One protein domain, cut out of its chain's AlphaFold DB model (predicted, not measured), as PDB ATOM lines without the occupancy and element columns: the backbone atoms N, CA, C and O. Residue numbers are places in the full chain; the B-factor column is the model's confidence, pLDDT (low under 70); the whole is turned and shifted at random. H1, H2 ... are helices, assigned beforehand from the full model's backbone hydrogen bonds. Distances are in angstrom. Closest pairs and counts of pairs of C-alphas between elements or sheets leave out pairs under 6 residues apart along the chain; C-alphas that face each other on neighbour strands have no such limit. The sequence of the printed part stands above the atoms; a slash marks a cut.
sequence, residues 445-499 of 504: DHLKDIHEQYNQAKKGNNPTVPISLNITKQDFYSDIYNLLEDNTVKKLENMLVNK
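This is residues 445 to 499 of the 504 residues of an uncharacterized protein of Polysphondylium pallidum (strain ATCC 26659 / Pp 5 / PN500) (UniProt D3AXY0). A long, nearly straight helix, H2, makes an arm: residues 482 to 499, of which 482 to 497 belong to H2, stick out from a small head made of the shorter helix H1, the loop of residues 460 to 475 and residues 476 to 481 of H2. After H1 the loop folds back, and H2 begins near the first half of H1 and runs on past it, so that the two helices overlap over a short stretch alone. The printed part has 55 residues with two named helices, H1 then H2, and no named strand; its class is all helix. It is extended, with a radius of gyration of the C-alphas of 16.9 A, and spans 56 by 19 by 13 A.

H2, the longest helix, has residues 476 to 497 and measures 31.2 A from C-alpha 476 at (47.260, -44.994, 50.919) to C-alpha 497 at (19.171, -40.398, 38.203). H1 has residues 445 to 459 and measures 21.0 A, beginning with C-alpha 445 at (46.089, -30.921, 49.773).

H2 and H1 form a helical hairpin. They only just touch, with 3 pairs of C-alphas within 8 A; the closest C-alphas are those of Lys 448 and Tyr 477, 7.0 A apart. H1 touches with residues 447 to 451 alone, H2 with residue 477 alone. Their lines stand at a shallow tilt of 16 degrees, opposite ways, with centres 23.4 A apart. In H1 and H2 every O i to N i+4 pair is within hydrogen-bond range.

The two C-alphas farthest apart are those of Asn 462 and Lys 499, at 56.5 A. Without residues 482 to 499, which stand free, the body spans 29 by 16 by 11 A. The link from H1 to H2 is long, with 16 residues. The printed part has no cut. The mean pLDDT of the printed part is 78.1; residues 491 to 492, 494 to 495 and 499 are under 70.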
ATOM      1  N   ASP A 445      44.806 -31.602  49.776       72.62
ATOM      2  CA  ASP A 445      46.089 -30.921  49.773       72.62
ATOM      3  C   ASP A 445      46.800 -31.031  51.126       72.62
ATOM      4  O   ASP A 445      47.958 -31.420  51.180       72.62
ATOM      5  N   HIS A 446      46.103 -30.833  52.248       76.62
ATOM      6  CA  HIS A 446      46.717 -30.975  53.571       76.62
ATOM      7  C   HIS A 446      47.052 -32.438  53.908       76.62
ATOM      8  O   HIS A 446      48.059 -32.720  54.556       76.62
ATOM      9  N   LEU A 447      46.232 -33.396  53.455       78.75
ATOM     10  CA  LEU A 447      46.544 -34.822  53.612       78.75
ATOM     11  C   LEU A 447      47.760 -35.225  52.765       78.75
ATOM     12  O   LEU A 447      48.596 -36.008  53.221       78.75
ATOM     13  N   LYS A 448      47.873 -34.665  51.556       81.62
ATOM     14  CA  LYS A 448      49.033 -34.812  50.679       81.62
ATOM     15  C   LYS A 448      50.280 -34.218  51.328       81.62
ATOM     16  O   LYS A 448      51.296 -34.904  51.391       81.62
ATOM     17  N   ASP A 449      50.181 -33.018  51.892       82.69
ATOM     18  CA  ASP A 449      51.287 -32.342  52.572       82.69
ATOM     19  C   ASP A 449      51.790 -33.151  53.774       82.69
ATOM     20  O   ASP A 449      52.995 -33.352  53.927       82.69
ATOM     21  N   ILE A 450      50.885 -33.688  54.601       82.00
ATOM     22  CA  ILE A 450      51.252 -34.566  55.723       82.00
ATOM     23  C   ILE A 450      51.922 -35.848  55.211       82.00
ATOM     24  O   ILE A 450      52.917 -36.294  55.783       82.00
ATOM     25  N   HIS A 451      51.403 -36.449  54.137       83.62
ATOM     26  CA  HIS A 451      51.979 -37.657  53.549       83.62
ATOM     27  C   HIS A 451      53.383 -37.405  52.976       83.62
ATOM     28  O   HIS A 451      54.299 -38.204  53.185       83.62
ATOM     29  N   GLU A 452      53.587 -36.275  52.299       85.44
ATOM     30  CA  GLU A 452      54.892 -35.856  51.794       85.44
ATOM     31  C   GLU A 452      55.869 -35.559  52.934       85.44
ATOM     32  O   GLU A 452      56.985 -36.081  52.916       85.44
ATOM     33  N   GLN A 453      55.451 -34.812  53.959       86.38
ATOM     34  CA  GLN A 453      56.269 -34.537  55.146       86.38
ATOM     35  C   GLN A 453      56.654 -35.821  55.879       86.38
ATOM     36  O   GLN A 453      57.811 -35.989  56.264       86.38
ATOM     37  N   TYR A 454      55.720 -36.760  56.022       84.88
ATOM     38  CA  TYR A 454      55.992 -38.069  56.600       84.88
ATOM     39  C   TYR A 454      57.043 -38.827  55.782       84.88
ATOM     40  O   TYR A 454      58.041 -39.288  56.335       84.88
ATOM     41  N   ASN A 455      56.883 -38.899  54.459       83.62
ATOM     42  CA  ASN A 455      57.837 -39.574  53.577       83.62
ATOM     43  C   ASN A 455      59.215 -38.889  53.546       83.62
ATOM     44  O   ASN A 455      60.234 -39.574  53.422       83.62
ATOM     45  N   GLN A 456      59.267 -37.561  53.670       86.38
ATOM     46  CA  GLN A 456      60.512 -36.799  53.791       86.38
ATOM     47  C   GLN A 456      61.201 -37.063  55.135       86.38
ATOM     48  O   GLN A 456      62.381 -37.416  55.159       86.38
ATOM     49  N   ALA A 457      60.467 -36.988  56.248       85.06
ATOM     50  CA  ALA A 457      60.984 -37.277  57.586       85.06
ATOM     51  C   ALA A 457      61.484 -38.724  57.705       85.06
ATOM     52  O   ALA A 457      62.507 -38.993  58.333       85.06
ATOM     53  N   LYS A 458      60.802 -39.652  57.030       83.81
ATOM     54  CA  LYS A 458      61.174 -41.063  56.952       83.81
ATOM     55  C   LYS A 458      62.502 -41.301  56.224       83.81
ATOM     56  O   LYS A 458      63.223 -42.239  56.561       83.81
ATOM     57  N   LYS A 459      62.821 -40.477  55.220       83.56
ATOM     58  CA  LYS A 459      64.111 -40.515  54.514       83.56
ATOM     59  C   LYS A 459      65.236 -39.957  55.387       83.56
ATOM     60  O   LYS A 459      66.313 -40.549  55.435       83.56
ATOM     61  N   GLY A 460      64.978 -38.879  56.132       82.62
ATOM     62  CA  GLY A 460      66.014 -38.214  56.929       82.62
ATOM     63  C   GLY A 460      67.283 -37.956  56.097       82.62
ATOM     64  O   GLY A 460      67.193 -37.670  54.906       82.62
ATOM     65  N   ASN A 461      68.465 -38.128  56.701       85.62
ATOM     66  CA  ASN A 461      69.758 -38.083  55.993       85.62
ATOM     67  C   ASN A 461      70.234 -39.458  55.488       85.62
ATOM     68  O   ASN A 461      71.361 -39.580  55.006       85.62
ATOM     69  N   ASN A 462      69.420 -40.508  55.627       79.56
ATOM     70  CA  ASN A 462      69.821 -41.856  55.243       79.56
ATOM     71  C   ASN A 462      69.414 -42.139  53.787       79.56
ATOM     72  O   ASN A 462      68.266 -41.904  53.411       79.56
ATOM     73  N   PRO A 463      70.317 -42.687  52.950       80.88
ATOM     74  CA  PRO A 463      70.011 -42.987  51.550       80.88
ATOM     75  C   PRO A 463      68.996 -44.129  51.396       80.88
ATOM     76  O   PRO A 463      68.370 -44.265  50.346       80.88
ATOM     77  N   THR A 464      68.819 -44.951  52.431       84.19
ATOM     78  CA  THR A 464      67.888 -46.076  52.440       84.19
ATOM     79  C   THR A 464      66.873 -45.922  53.561       84.19
ATOM     80  O   THR A 464      67.206 -45.697  54.723       84.19
ATOM     81  N   VAL A 465      65.601 -46.047  53.191       80.19
ATOM     82  CA  VAL A 465      64.474 -45.948  54.111       80.19
ATOM     83  C   VAL A 465      64.223 -47.318  54.751       80.19
ATOM     84  O   VAL A 465      63.932 -48.270  54.022       80.19
ATOM     85  N   PRO A 466      64.274 -47.449  56.088       79.81
ATOM     86  CA  PRO A 466      63.940 -48.698  56.762       79.81
ATOM     87  C   PRO A 466      62.511 -49.155  56.437       79.81
ATOM     88  O   PRO A 466      61.551 -48.384  56.551       79.81
ATOM     89  N   ILE A 467      62.355 -50.430  56.064       80.88
ATOM     90  CA  ILE A 467      61.050 -51.047  55.761       80.88
ATOM     91  C   ILE A 467      60.129 -50.995  56.989       80.88
ATOM     92  O   ILE A 467      58.930 -50.779  56.848       80.88
ATOM     93  N   SER A 468      60.696 -51.097  58.194       80.69
ATOM     94  CA  SER A 468      59.980 -51.015  59.475       80.69
ATOM     95  C   SER A 468      59.261 -49.686  59.715       80.69
ATOM     96  O   SER A 468      58.357 -49.627  60.540       80.69
ATOM     97  N   LEU A 469      59.632 -48.626  58.993       75.44
ATOM     98  CA  LEU A 469      58.977 -47.327  59.089       75.44
ATOM     99  C   LEU A 469      57.817 -47.176  58.089       75.44
ATOM    100  O   LEU A 469      57.221 -46.110  58.042       75.44
ATOM    101  N   ASN A 470      57.505 -48.161  57.232       79.69
ATOM    102  CA  ASN A 470      56.299 -48.123  56.383       79.69
ATOM    103  C   ASN A 470      55.055 -48.427  57.232       79.69
ATOM    104  O   ASN A 470      54.522 -49.532  57.189       79.69
ATOM    105  N   ILE A 471      54.610 -47.453  58.030       78.88
ATOM    106  CA  ILE A 471      53.401 -47.592  58.859       78.88
ATOM    107  C   ILE A 471      52.142 -47.489  57.980       78.88
ATOM    108  O   ILE A 471      51.130 -48.131  58.250       78.88
ATOM    109  N   THR A 472      52.218 -46.721  56.892       76.31
ATOM    110  CA  THR A 472      51.148 -46.559  55.903       76.31
ATOM    111  C   THR A 472      51.444 -47.344  54.629       76.31
ATOM    112  O   THR A 472      52.602 -47.471  54.225       76.31
ATOM    113  N   LYS A 473      50.393 -47.833  53.956       79.88
ATOM    114  CA  LYS A 473      50.518 -48.385  52.599       79.88
ATOM    115  C   LYS A 473      51.072 -47.312  51.661       79.88
ATOM    116  O   LYS A 473      50.730 -46.138  51.799       79.88
ATOM    117  N   GLN A 474      51.908 -47.724  50.714       78.88
ATOM    118  CA  GLN A 474      52.562 -46.805  49.781       78.88
ATOM    119  C   GLN A 474      51.551 -46.044  48.909       78.88
ATOM    120  O   GLN A 474      51.770 -44.879  48.604       78.88
ATOM    121  N   ASP A 475      50.399 -46.667  48.648       81.62
ATOM    122  CA  ASP A 475      49.312 -46.104  47.845       81.62
ATOM    123  C   ASP A 475      48.149 -45.570  48.693       81.62
ATOM    124  O   ASP A 475      47.082 -45.275  48.169       81.62
ATOM    125  N   PHE A 476      48.335 -45.408  50.009       80.25
ATOM    126  CA  PHE A 476      47.260 -44.994  50.919       80.25
ATOM    127  C   PHE A 476      46.591 -43.676  50.502       80.25
ATOM    128  O   PHE A 476      45.370 -43.566  50.552       80.25
ATOM    129  N   TYR A 477      47.377 -42.681  50.080       78.00
ATOM    130  CA  TYR A 477      46.829 -41.409  49.606       78.00
ATOM    131  C   TYR A 477      45.970 -41.606  48.351       78.00
ATOM    132  O   TYR A 477      44.839 -41.131  48.307       78.00
ATOM    133  N   SER A 478      46.485 -42.347  47.366       79.06
ATOM    134  CA  SER A 478      45.782 -42.652  46.119       79.06
ATOM    135  C   SER A 478      44.498 -43.441  46.373       79.06
ATOM    136  O   SER A 478      43.466 -43.124  45.797       79.06
ATOM    137  N   ASP A 479      44.528 -44.416  47.284       78.81
ATOM    138  CA  ASP A 479      43.360 -45.209  47.669       78.81
ATOM    139  C   ASP A 479      42.258 -44.329  48.278       78.81
ATOM    140  O   ASP A 479      41.086 -44.465  47.928       78.81
ATOM    141  N   ILE A 480      42.626 -43.406  49.174       79.06
ATOM    142  CA  ILE A 480      41.681 -42.479  49.808       79.06
ATOM    143  C   ILE A 480      41.148 -41.464  48.794       79.06
ATOM    144  O   ILE A 480      39.947 -41.209  48.778       79.06
ATOM    145  N   TYR A 481      42.017 -40.918  47.939       80.00
ATOM    146  CA  TYR A 481      41.646 -39.982  46.877       80.00
ATOM    147  C   TYR A 481      40.639 -40.620  45.911       80.00
ATOM    148  O   TYR A 481      39.555 -40.076  45.714       80.00
ATOM    149  N   ASN A 482      40.944 -41.820  45.409       80.12
ATOM    150  CA  ASN A 482      40.077 -42.561  44.494       80.12
ATOM    151  C   ASN A 482      38.745 -42.937  45.158       80.12
ATOM    152  O   ASN A 482      37.688 -42.761  44.565       80.12
ATOM    153  N   LEU A 483      38.765 -43.389  46.419       80.94
ATOM    154  CA  LEU A 483      37.546 -43.713  47.168       80.94
ATOM    155  C   LEU A 483      36.625 -42.497  47.328       80.94
ATOM    156  O   LEU A 483      35.398 -42.636  47.348       80.94
ATOM    157  N   LEU A 484      37.214 -41.316  47.494       77.12
ATOM    158  CA  LEU A 484      36.485 -40.066  47.614       77.12
ATOM    159  C   LEU A 484      35.919 -39.611  46.286       77.12
ATOM    160  O   LEU A 484      34.717 -39.364  46.230       77.12
ATOM    161  N   GLU A 485      36.750 -39.578  45.246       78.62
ATOM    162  CA  GLU A 485      36.342 -39.227  43.892       78.62
ATOM    163  C   GLU A 485      35.191 -40.133  43.429       78.62
ATOM    164  O   GLU A 485      34.121 -39.622  43.087       78.62
ATOM    165  N   ASP A 486      35.327 -41.452  43.594       77.31
ATOM    166  CA  ASP A 486      34.296 -42.448  43.283       77.31
ATOM    167  C   ASP A 486      32.997 -42.235  44.076       77.31
ATOM    168  O   ASP A 486      31.899 -42.424  43.544       77.31
ATOM    169  N   ASN A 487      33.079 -41.836  45.352       72.81
ATOM    170  CA  ASN A 487      31.889 -41.532  46.156       72.81
ATOM    171  C   ASN A 487      31.209 -40.233  45.716       72.81
ATOM    172  O   ASN A 487      29.977 -40.179  45.679       72.81
ATOM    173  N   THR A 488      31.969 -39.193  45.366       72.62
ATOM    174  CA  THR A 488      31.408 -37.956  44.800       72.62
ATOM    175  C   THR A 488      30.761 -38.195  43.445       72.62
ATOM    176  O   THR A 488      29.643 -37.724  43.234       72.62
ATOM    177  N   VAL A 489      31.398 -38.973  42.564       71.44
ATOM    178  CA  VAL A 489      30.852 -39.340  41.251       71.44
ATOM    179  C   VAL A 489      29.570 -40.151  41.422       71.44
ATOM    180  O   VAL A 489      28.539 -39.752  40.891       71.44
ATOM    181  N   LYS A 490      29.561 -41.195  42.262       71.50
ATOM    182  CA  LYS A 490      28.336 -41.967  42.556       71.50
ATOM    183  C   LYS A 490      27.227 -41.119  43.170       71.50
ATOM    184  O   LYS A 490      26.049 -41.345  42.901       71.50
ATOM    185  N   LYS A 491      27.568 -40.147  44.020       67.62
ATOM    186  CA  LYS A 491      26.589 -39.222  44.603       67.62
ATOM    187  C   LYS A 491      25.988 -38.306  43.532       67.62
ATOM    188  O   LYS A 491      24.773 -38.130  43.527       67.62
ATOM    189  N   LEU A 492      26.805 -37.783  42.619       67.31
ATOM    190  CA  LEU A 492      26.363 -36.993  41.465       67.31
ATOM    191  C   LEU A 492      25.512 -37.820  40.495       67.31
ATOM    192  O   LEU A 492      24.439 -37.365  40.108       67.31
ATOM    193  N   GLU A 493      25.920 -39.047  40.171       71.62
ATOM    194  CA  GLU A 493      25.133 -39.982  39.357       71.62
ATOM    195  C   GLU A 493      23.776 -40.276  40.001       71.62
ATOM    196  O   GLU A 493      22.745 -40.183  39.340       71.62
ATOM    197  N   ASN A 494      23.742 -40.538  41.310       65.38
ATOM    198  CA  ASN A 494      22.490 -40.736  42.036       65.38
ATOM    199  C   ASN A 494      21.612 -39.473  42.037       65.38
ATOM    200  O   ASN A 494      20.391 -39.581  41.956       65.38
ATOM    201  N   MET A 495      22.196 -38.274  42.103       59.12
ATOM    202  CA  MET A 495      21.441 -37.019  41.994       59.12
ATOM    203  C   MET A 495      20.879 -36.796  40.579       59.12
ATOM    204  O   MET A 495      19.730 -36.369  40.450       59.12
ATOM    205  N   LEU A 496      21.640 -37.148  39.536       70.31
ATOM    206  CA  LEU A 496      21.218 -37.125  38.129       70.31
ATOM    207  C   LEU A 496      20.078 -38.116  37.854       70.31
ATOM    208  O   LEU A 496      19.068 -37.750  37.251       70.31
ATOM    209  N   VAL A 497      20.201 -39.353  38.341       76.88
ATOM    210  CA  VAL A 497      19.171 -40.398  38.203       76.88
ATOM    211  C   VAL A 497      17.881 -40.000  38.922       76.88
ATOM    212  O   VAL A 497      16.789 -40.212  38.393       76.88
ATOM    213  N   ASN A 498      17.992 -39.361  40.089       76.38
ATOM    214  CA  ASN A 498      16.840 -38.951  40.890       76.38
ATOM    215  C   ASN A 498      16.175 -37.640  40.424       76.38
ATOM    216  O   ASN A 498      15.215 -37.213  41.062       76.38
ATOM    217  N   LYS A 499      16.643 -37.012  39.328       61.06
ATOM    218  CA  LYS A 499      16.079 -35.779  38.731       61.06
ATOM    219  C   LYS A 499      15.690 -34.713  39.767       61.06
ATOM    220  O   LYS A 499      14.601 -34.142  39.706       61.06
TER     221      LYS A 499